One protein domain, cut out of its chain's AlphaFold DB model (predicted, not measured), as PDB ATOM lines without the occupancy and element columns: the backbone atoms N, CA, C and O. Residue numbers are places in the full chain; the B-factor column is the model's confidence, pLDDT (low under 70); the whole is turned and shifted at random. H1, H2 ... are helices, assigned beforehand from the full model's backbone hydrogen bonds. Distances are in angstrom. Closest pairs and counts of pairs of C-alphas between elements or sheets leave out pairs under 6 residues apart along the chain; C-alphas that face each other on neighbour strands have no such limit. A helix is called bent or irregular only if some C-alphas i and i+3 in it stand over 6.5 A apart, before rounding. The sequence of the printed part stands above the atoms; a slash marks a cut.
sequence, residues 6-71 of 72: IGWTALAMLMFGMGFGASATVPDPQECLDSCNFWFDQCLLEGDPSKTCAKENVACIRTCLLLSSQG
ATOM      1  N   ILE A   6      39.384   9.638  29.255       56.12
ATOM      2  CA  ILE A   6      38.397  10.323  30.108       56.12
ATOM      3  C   ILE A   6      37.830  11.590  29.430       56.12
ATOM      4  O   ILE A   6      36.749  12.055  29.778       56.12
ATOM      5  N   GLY A   7      38.525  12.136  28.423       55.09
ATOM      6  CA  GLY A   7      38.116  13.383  27.764       55.09
ATOM      7  C   GLY A   7      36.893  13.251  26.850       55.09
ATOM      8  O   GLY A   7      36.104  14.183  26.751       55.09
ATOM      9  N   TRP A   8      36.705  12.096  26.206       49.91
ATOM     10  CA  TRP A   8      35.609  11.899  25.247       49.91
ATOM     11  C   TRP A   8      34.271  11.590  25.920       49.91
ATOM     12  O   TRP A   8      33.229  12.070  25.480       49.91
ATOM     13  N   THR A   9      34.289  10.840  27.021       55.88
ATOM     14  CA  THR A   9      33.067  10.500  27.761       55.88
ATOM     15  C   THR A   9      32.481  11.712  28.484       55.88
ATOM     16  O   THR A   9      31.265  11.864  28.519       55.88
ATOM     17  N   ALA A  10      33.327  12.612  28.996       55.72
ATOM     18  CA  ALA A  10      32.872  13.858  29.615       55.72
ATOM     19  C   ALA A  10      32.229  14.817  28.595       55.72
ATOM     20  O   ALA A  10      31.230  15.463  28.905       55.72
ATOM     21  N   LEU A  11      32.749  14.860  27.362       55.59
ATOM     22  CA  LEU A  11      32.168  15.670  26.290       55.59
ATOM     23  C   LEU A  11      30.793  15.140  25.851       55.59
ATOM     24  O   LEU A  11      29.871  15.922  25.648       55.59
ATOM     25  N   ALA A  12      30.630  13.816  25.759       55.88
ATOM     26  CA  ALA A  12      29.352  13.197  25.405       55.88
ATOM     27  C   ALA A  12      28.273  13.410  26.484       55.88
ATOM     28  O   ALA A  12      27.113  13.645  26.155       55.88
ATOM     29  N   MET A  13      28.654  13.397  27.767       55.84
ATOM     30  CA  MET A  13      27.734  13.695  28.873       55.84
ATOM     31  C   MET A  13      27.301  15.167  28.897       55.84
ATOM     32  O   MET A  13      26.145  15.447  29.203       55.84
ATOM     33  N   LEU A  14      28.181  16.101  28.516       55.28
ATOM     34  CA  LEU A  14      27.811  17.510  28.335       55.28
ATOM     35  C   LEU A  14      26.856  17.714  27.149       55.28
ATOM     36  O   LEU A  14      25.976  18.560  27.233       55.28
ATOM     37  N   MET A  15      26.974  16.914  26.087       56.69
ATOM     38  CA  MET A  15      26.078  16.989  24.926       56.69
ATOM     39  C   MET A  15      24.711  16.323  25.166       56.69
ATOM     40  O   MET A  15      23.728  16.739  24.566       56.69
ATOM     41  N   PHE A  16      24.614  15.340  26.070       56.12
ATOM     42  CA  PHE A  16      23.331  14.735  26.472       56.12
ATOM     43  C   PHE A  16      22.642  15.463  27.640       56.12
ATOM     44  O   PHE A  16      21.422  15.402  27.766       56.12
ATOM     45  N   GLY A  17      23.391  16.194  28.473       47.84
ATOM     46  CA  GLY A  17      22.842  17.088  29.505       47.84
ATOM     47  C   GLY A  17      22.264  18.399  28.955       47.84
ATOM     48  O   GLY A  17      21.736  19.206  29.715       47.84
ATOM     49  N   MET A  18      22.359  18.600  27.638       51.31
ATOM     50  CA  MET A  18      21.930  19.792  26.908       51.31
ATOM     51  C   MET A  18      20.965  19.412  25.775       51.31
ATOM     52  O   MET A  18      21.032  19.926  24.667       51.31
ATOM     53  N   GLY A  19      20.029  18.504  26.068       46.50
ATOM     54  CA  GLY A  19      18.860  18.211  25.226       46.50
ATOM     55  C   GLY A  19      17.776  19.299  25.252       46.50
ATOM     56  O   GLY A  19      16.670  19.070  24.781       46.50
ATOM     57  N   PHE A  20      18.077  20.476  25.804       56.56
ATOM     58  CA  PHE A  20      17.318  21.702  25.588       56.56
ATOM     59  C   PHE A  20      18.232  22.645  24.823       56.56
ATOM     60  O   PHE A  20      19.206  23.166  25.372       56.56
ATOM     61  N   GLY A  21      17.952  22.788  23.528       42.66
ATOM     62  CA  GLY A  21      18.674  23.681  22.641       42.66
ATOM     63  C   GLY A  21      18.828  25.065  23.262       42.66
ATOM     64  O   GLY A  21      17.921  25.599  23.899       42.66
ATOM     65  N   ALA A  22      20.009  25.641  23.069       44.06
ATOM     66  CA  ALA A  22      20.245  27.043  23.325       44.06
ATOM     67  C   ALA A  22      19.148  27.887  22.653       44.06
ATOM     68  O   ALA A  22      19.056  27.973  21.432       44.06
ATOM     69  N   SER A  23      18.326  28.529  23.472       43.97
ATOM     70  CA  SER A  23      17.610  29.755  23.144       43.97
ATOM     71  C   SER A  23      17.647  30.599  24.411       43.97
ATOM     72  O   SER A  23      16.938  30.335  25.371       43.97
ATOM     73  N   ALA A  24      18.547  31.585  24.446       42.72
ATOM     74  CA  ALA A  24      18.715  32.541  25.545       42.72
ATOM     75  C   ALA A  24      17.612  33.626  25.582       42.72
ATOM     76  O   ALA A  24      17.812  34.719  26.102       42.72
ATOM     77  N   THR A  25      16.446  33.305  25.037       46.97
ATOM     78  CA  THR A  25      15.182  34.011  25.212       46.97
ATOM     79  C   THR A  25      14.324  33.005  25.942       46.97
ATOM     80  O   THR A  25      14.206  31.895  25.435       46.97
ATOM     81  N   VAL A  26      13.778  33.341  27.116       51.31
ATOM     82  CA  VAL A  26      12.708  32.538  27.729       51.31
ATOM     83  C   VAL A  26      11.678  32.343  26.617       51.31
ATOM     84  O   VAL A  26      11.089  33.345  26.204       51.31
ATOM     85  N   PRO A  27      11.565  31.144  26.014       54.84
ATOM     86  CA  PRO A  27      10.641  30.977  24.915       54.84
ATOM     87  C   PRO A  27       9.267  31.251  25.501       54.84
ATOM     88  O   PRO A  27       8.978  30.835  26.631       54.84
ATOM     89  N   ASP A  28       8.451  32.003  24.767       68.31
ATOM     90  CA  ASP A  28       7.061  32.161  25.154       68.31
ATOM     91  C   ASP A  28       6.493  30.754  25.430       68.31
ATOM     92  O   ASP A  28       6.811  29.815  24.685       68.31
ATOM     93  N   PRO A  29       5.725  30.560  26.517       70.19
ATOM     94  CA  PRO A  29       5.133  29.271  26.840       70.19
ATOM     95  C   PRO A  29       4.519  28.582  25.619       70.19
ATOM     96  O   PRO A  29       4.613  27.363  25.501       70.19
ATOM     97  N   GLN A  30       3.916  29.344  24.704       77.75
ATOM     98  CA  GLN A  30       3.324  28.829  23.472       77.75
ATOM     99  C   GLN A  30       4.360  28.253  22.501       77.75
ATOM    100  O   GLN A  30       4.168  27.138  22.033       77.75
ATOM    101  N   GLU A  31       5.475  28.939  22.258       82.00
ATOM    102  CA  GLU A  31       6.535  28.476  21.345       82.00
ATOM    103  C   GLU A  31       7.190  27.177  21.846       82.00
ATOM    104  O   GLU A  31       7.540  26.281  21.074       82.00
ATOM    105  N   CYS A  32       7.319  27.046  23.170       82.19
ATOM    106  CA  CYS A  32       7.824  25.829  23.800       82.19
ATOM    107  C   CYS A  32       6.844  24.659  23.614       82.19
ATOM    108  O   CYS A  32       7.249  23.556  23.244       82.19
ATOM    109  N   LEU A  33       5.546  24.902  23.818       84.25
ATOM    110  CA  LEU A  33       4.502  23.897  23.600       84.25
ATOM    111  C   LEU A  33       4.400  23.484  22.125       84.25
ATOM    112  O   LEU A  33       4.219  22.297  21.846       84.25
ATOM    113  N   ASP A  34       4.531  24.426  21.192       87.25
ATOM    114  CA  ASP A  34       4.522  24.151  19.753       87.25
ATOM    115  C   ASP A  34       5.704  23.252  19.362       87.25
ATOM    116  O   ASP A  34       5.513  22.193  18.761       87.25
ATOM    117  N   SER A  35       6.901  23.569  19.865       86.00
ATOM    118  CA  SER A  35       8.089  22.727  19.688       86.00
ATOM    119  C   SER A  35       7.889  21.307  20.229       86.00
ATOM    120  O   SER A  35       8.255  20.339  19.562       86.00
ATOM    121  N   CYS A  36       7.280  21.138  21.408       88.31
ATOM    122  CA  CYS A  36       7.001  19.804  21.956       88.31
ATOM    123  C   CYS A  36       6.056  18.984  21.064       88.31
ATOM    124  O   CYS A  36       6.255  17.780  20.892       88.31
ATOM    125  N   ASN A  37       5.038  19.625  20.483       88.31
ATOM    126  CA  ASN A  37       4.117  18.963  19.560       88.31
ATOM    127  C   ASN A  37       4.789  18.627  18.225       88.31
ATOM    128  O   ASN A  37       4.564  17.541  17.695       88.31
ATOM    129  N   PHE A  38       5.663  19.499  17.721       88.81
ATOM    130  CA  PHE A  38       6.463  19.222  16.531       88.81
ATOM    131  C   PHE A  38       7.338  17.973  16.711       88.81
ATOM    132  O   PHE A  38       7.315  17.071  15.876       88.81
ATOM    133  N   TRP A  39       8.059  17.869  17.832       84.50
ATOM    134  CA  TRP A  39       8.893  16.698  18.131       84.50
ATOM    135  C   TRP A  39       8.082  15.421  18.337       84.50
ATOM    136  O   TRP A  39       8.538  14.336  17.983       84.50
ATOM    137  N   PHE A  40       6.870  15.534  18.876       88.81
ATOM    138  CA  PHE A  40       5.959  14.403  18.964       88.81
ATOM    139  C   PHE A  40       5.556  13.878  17.586       88.81
ATOM    140  O   PHE A  40       5.590  12.667  17.371       88.81
ATOM    141  N   ASP A  41       5.212  14.771  16.659       89.19
ATOM    142  CA  ASP A  41       4.844  14.396  15.294       89.19
ATOM    143  C   ASP A  41       6.033  13.769  14.551       89.19
ATOM    144  O   ASP A  41       5.899  12.702  13.953       89.19
ATOM    145  N   GLN A  42       7.233  14.346  14.697       89.12
ATOM    146  CA  GLN A  42       8.475  13.765  14.170       89.12
ATOM    147  C   GLN A  42       8.755  12.373  14.746       89.12
ATOM    148  O   GLN A  42       9.023  11.449  13.986       89.12
ATOM    149  N   CYS A  43       8.601  12.184  16.056       89.06
ATOM    150  CA  CYS A  43       8.784  10.885  16.706       89.06
ATOM    151  C   CYS A  43       7.819   9.824  16.146       89.06
ATOM    152  O   CYS A  43       8.207   8.689  15.877       89.06
ATOM    153  N   LEU A  44       6.558  10.193  15.894       89.50
ATOM    154  CA  LEU A  44       5.604   9.293  15.243       89.50
ATOM    155  C   LEU A  44       5.994   8.985  13.789       89.50
ATOM    156  O   LEU A  44       5.830   7.847  13.347       89.50
ATOM    157  N   LEU A  45       6.502   9.976  13.054       90.62
ATOM    158  CA  LEU A  45       6.951   9.830  11.666       90.62
ATOM    159  C   LEU A  45       8.221   8.979  11.536       90.62
ATOM    160  O   LEU A  45       8.344   8.226  10.571       90.62
ATOM    161  N   GLU A  46       9.134   9.048  12.505       88.75
ATOM    162  CA  GLU A  46      10.329   8.195  12.580       88.75
ATOM    163  C   GLU A  46       9.988   6.724  12.878       88.75
ATOM    164  O   GLU A  46      10.812   5.832  12.670       88.75
ATOM    165  N   GLY A  47       8.742   6.446  13.275       87.62
ATOM    166  CA  GLY A  47       8.248   5.097  13.537       87.62
ATOM    167  C   GLY A  47       8.483   4.632  14.971       87.62
ATOM    168  O   GLY A  47       8.330   3.439  15.259       87.62
ATOM    169  N   ASP A  48       8.823   5.548  15.878       85.19
ATOM    170  CA  ASP A  48       8.908   5.246  17.297       85.19
ATOM    171  C   ASP A  48       7.528   4.886  17.872       85.19
ATOM    172  O   ASP A  48       6.472   5.339  17.412       85.19
ATOM    173  N   PRO A  49       7.489   4.041  18.915       90.31
ATOM    174  CA  PRO A  49       6.236   3.652  19.531       90.31
ATOM    175  C   PRO A  49       5.532   4.876  20.121       90.31
ATOM    176  O   PRO A  49       6.072   5.577  20.976       90.31
ATOM    177  N   SER A  50       4.265   5.063  19.746       85.38
ATOM    178  CA  SER A  50       3.436   6.205  20.159       85.38
ATOM    179  C   SER A  50       3.407   6.449  21.669       85.38
ATOM    180  O   SER A  50       3.329   7.592  22.112       85.38
ATOM    181  N   LYS A  51       3.521   5.391  22.483       87.75
ATOM    182  CA  LYS A  51       3.624   5.496  23.949       87.75
ATOM    183  C   LYS A  51       4.910   6.184  24.410       87.75
ATOM    184  O   LYS A  51       4.870   6.919  25.393       87.75
ATOM    185  N   THR A  52       6.027   5.938  23.732       85.25
ATOM    186  CA  THR A  52       7.308   6.598  24.006       85.25
ATOM    187  C   THR A  52       7.237   8.051  23.568       85.25
ATOM    188  O   THR A  52       7.456   8.923  24.402       85.25
ATOM    189  N   CYS A  53       6.787   8.326  22.340       86.12
ATOM    190  CA  CYS A  53       6.604   9.696  21.854       86.12
ATOM    191  C   CYS A  53       5.680  10.513  22.768       86.12
ATOM    192  O   CYS A  53       5.992  11.644  23.130       86.12
ATOM    193  N   ALA A  54       4.563   9.930  23.214       88.06
ATOM    194  CA  ALA A  54       3.634  10.597  24.122       88.06
ATOM    195  C   ALA A  54       4.265  10.887  25.490       88.06
ATOM    196  O   ALA A  54       4.022  11.943  26.071       88.06
ATOM    197  N   LYS A  55       5.085   9.968  26.012       89.81
ATOM    198  CA  LYS A  55       5.786  10.161  27.284       89.81
ATOM    199  C   LYS A  55       6.801  11.303  27.193       89.81
ATOM    200  O   LYS A  55       6.836  12.140  28.096       89.81
ATOM    201  N   GLU A  56       7.569  11.355  26.110       85.62
ATOM    202  CA  GLU A  56       8.535  12.427  25.844       85.62
ATOM    203  C   GLU A  56       7.826  13.776  25.635       85.62
ATOM    204  O   GLU A  56       8.215  14.775  26.239       85.62
ATOM    205  N   ASN A  57       6.709  13.805  24.896       85.69
ATOM    206  CA  ASN A  57       5.897  15.013  24.709       85.69
ATOM    207  C   ASN A  57       5.364  15.555  26.048       85.69
ATOM    208  O   ASN A  57       5.542  16.728  26.372       85.69
ATOM    209  N   VAL A  58       4.794  14.695  26.899       88.00
ATOM    210  CA  VAL A  58       4.303  15.108  28.226       88.00
ATOM    211  C   VAL A  58       5.436  15.653  29.103       88.00
ATOM    212  O   VAL A  58       5.236  16.631  29.829       88.00
ATOM    213  N   ALA A  59       6.628  15.052  29.046       86.38
ATOM    214  CA  ALA A  59       7.798  15.556  29.763       86.38
ATOM    215  C   ALA A  59       8.244  16.930  29.235       86.38
ATOM    216  O   ALA A  59       8.538  17.826  30.033       86.38
ATOM    217  N   CYS A  60       8.225  17.120  27.916       84.56
ATOM    218  CA  CYS A  60       8.523  18.387  27.256       84.56
ATOM    219  C   CYS A  60       7.528  19.482  27.675       84.56
ATOM    220  O   CYS A  60       7.938  20.494  28.244       84.56
ATOM    221  N   ILE A  61       6.218  19.236  27.543       86.31
ATOM    222  CA  ILE A  61       5.149  20.166  27.949       86.31
ATOM    223  C   ILE A  61       5.275  20.541  29.426       86.31
ATOM    224  O   ILE A  61       5.194  21.715  29.789       86.31
ATOM    225  N   ARG A  62       5.503  19.557  30.302       85.62
ATOM    226  CA  ARG A  62       5.696  19.811  31.735       85.62
ATOM    227  C   ARG A  62       6.888  20.736  31.972       85.62
ATOM    228  O   ARG A  62       6.803  21.624  32.813       85.62
ATOM    229  N   THR A  63       7.980  20.529  31.248       82.31
ATOM    230  CA  THR A  63       9.183  21.354  31.373       82.31
ATOM    231  C   THR A  63       8.920  22.780  30.895       82.31
ATOM    232  O   THR A  63       9.280  23.718  31.604       82.31
ATOM    233  N   CYS A  64       8.197  22.952  29.784       81.88
ATOM    234  CA  CYS A  64       7.735  24.260  29.315       81.88
ATOM    235  C   CYS A  64       6.916  24.991  30.386       81.88
ATOM    236  O   CYS A  64       7.249  26.115  30.743       81.88
ATOM    237  N   LEU A  65       5.911  24.332  30.974       80.00
ATOM    238  CA  LEU A  65       5.068  24.923  32.023       80.00
ATOM    239  C   LEU A  65       5.865  25.313  33.280       80.00
ATOM    240  O   LEU A  65       5.617  26.359  33.883       80.00
ATOM    241  N   LEU A  66       6.840  24.491  33.678       78.81
ATOM    242  CA  LEU A  66       7.722  24.784  34.813       78.81
ATOM    243  C   LEU A  66       8.653  25.970  34.531       78.81
ATOM    244  O   LEU A  66       8.904  26.773  35.429       78.81
ATOM    245  N   LEU A  67       9.150  26.105  33.300       67.94
ATOM    246  CA  LEU A  67       9.960  27.250  32.871       67.94
ATOM    247  C   LEU A  67       9.132  28.539  32.842       67.94
ATOM    248  O   LEU A  67       9.590  29.558  33.354       67.94
ATOM    249  N   SER A  68       7.890  28.486  32.351       62.81
ATOM    250  CA  SER A  68       6.964  29.628  32.376       62.81
ATOM    251  C   SER A  68       6.651  30.108  33.796       62.81
ATOM    252  O   SER A  68       6.416  31.290  34.011       62.81
ATOM    253  N   SER A  69       6.688  29.200  34.776       57.72
ATOM    254  CA  SER A  69       6.431  29.501  36.191       57.72
ATOM    255  C   SER A  69       7.631  30.125  36.921       57.72
ATOM    256  O   SER A  69       7.459  30.685  37.998       57.72
ATOM    257  N   GLN A  70       8.848  30.012  36.375       53.41
ATOM    258  CA  GLN A  70      10.079  30.545  36.982       53.41
ATOM    259  C   GLN A  70      10.474  31.938  36.456       53.41
ATOM    260  O   GLN A  70      11.461  32.501  36.918       53.41
ATOM    261  N   GLY A  71       9.716  32.490  35.503       49.78
ATOM    262  CA  GLY A  71       9.946  33.812  34.909       49.78
ATOM    263  C   GLY A  71       8.973  34.907  35.367       49.78
ATOM    264  O   GLY A  71       8.751  35.841  34.601       49.78
TER     265      GLY A  71
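This is residues 6 to 71 of the 72 residues of an uncharacterized protein of Lysobacter enzymogenes (UniProt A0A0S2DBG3). Two long helices, H2 and H3, lie side by side as a helical hairpin, and residues 6 to 19, with the helix H1 in them, stick out sideways from it as a free arm. The hairpin is well formed along its length, while the arm packs on nothing and is joined to H2 by a long stretch without a named element. The printed part has 66 residues with three named helices, in the order H1, H2, H3 along the chain, and no named strand; the class is all helix. The whole is loose, with a radius of gyration of the C-alphas of 13.9 A, and flat in outline, spanning 39 by 35 by 14 A, with the arm making much of the first span.

Start with the longest helix, H3, residues 50 to 69. Find C-alpha 50 at (3.436, 6.205, 20.159); from there the helix runs 28.4 A to C-alpha 69 at (6.431, 29.501, 36.191), and you see y and z both rise while x changes little. Next look at H2, residues 29 to 46, which runs 26.0 A from C-alpha 29 at (5.133, 29.271, 26.840) to C-alpha 46 at (10.329, 8.195, 12.580), with y and z falling. Last, go to the first printed lines for H1, residues 6 to 16, a helix of 16.1 A. Its C-alpha 6 stands at (38.397, 10.323, 30.108) and its C-alpha 16 at (23.331, 14.735, 26.472), and here it is x that falls most. Between H1 and H2 you pass residues 17 to 28, twelve residues with no named element.

Begin with the helical hairpin of H2 and H3. The two touch, with 22 pairs of C-alphas within 8 A. Look for the closest pair at Phe 40 and Cys 53, whose C-alphas are 5.6 A apart. The helices run opposite ways at a shallow tilt of 13 degrees, and their centres are 9.6 A apart. The link from H2 to H3, residues 47 to 49, is tight. Now move outward to H1, which touches no helix. H1 and H3 are apart, with no C-alpha of the one within 8 A of the other. H1 and H2 are apart too by the same measure, though they follow each other in the chain. Residues 6 to 19, of which 6 to 16 belong to H1, stand free: no C-alpha eight or more residues away along the chain comes within 10 A of them. In the backbone of H2 and H3, each O of residue i and N of residue i+4 is within hydrogen-bond range; in H1 this holds for 6 of 7 pairs. No helix is bent or irregular.

The two C-alphas farthest apart are those of Ile 6 and Gln 30, at 40.2 A, while the first and last printed C-alphas, of Ile 6 and Gly 71, are 37.2 A apart. Set aside residues 6 to 19 and you have a body of 52 residues that spans 35 by 16 by 15 A, with a radius of gyration of 11.6 A. The printed part runs from residue 6 to residue 71 of a full chain of 72 and has no cut. The link from H1 to H2 is long, and the C-alphas of its residues 17 to 28 lie 6 to 16 A from the mean of the C-alphas. Read the B-factor column for the model's confidence: the mean pLDDT of the printed part is 72.0. It is under 70 at 28 residues, namely residues 6 to 28 and 67 to 71. The mean is 55 in H1, 86 in H2 and 82 in H3.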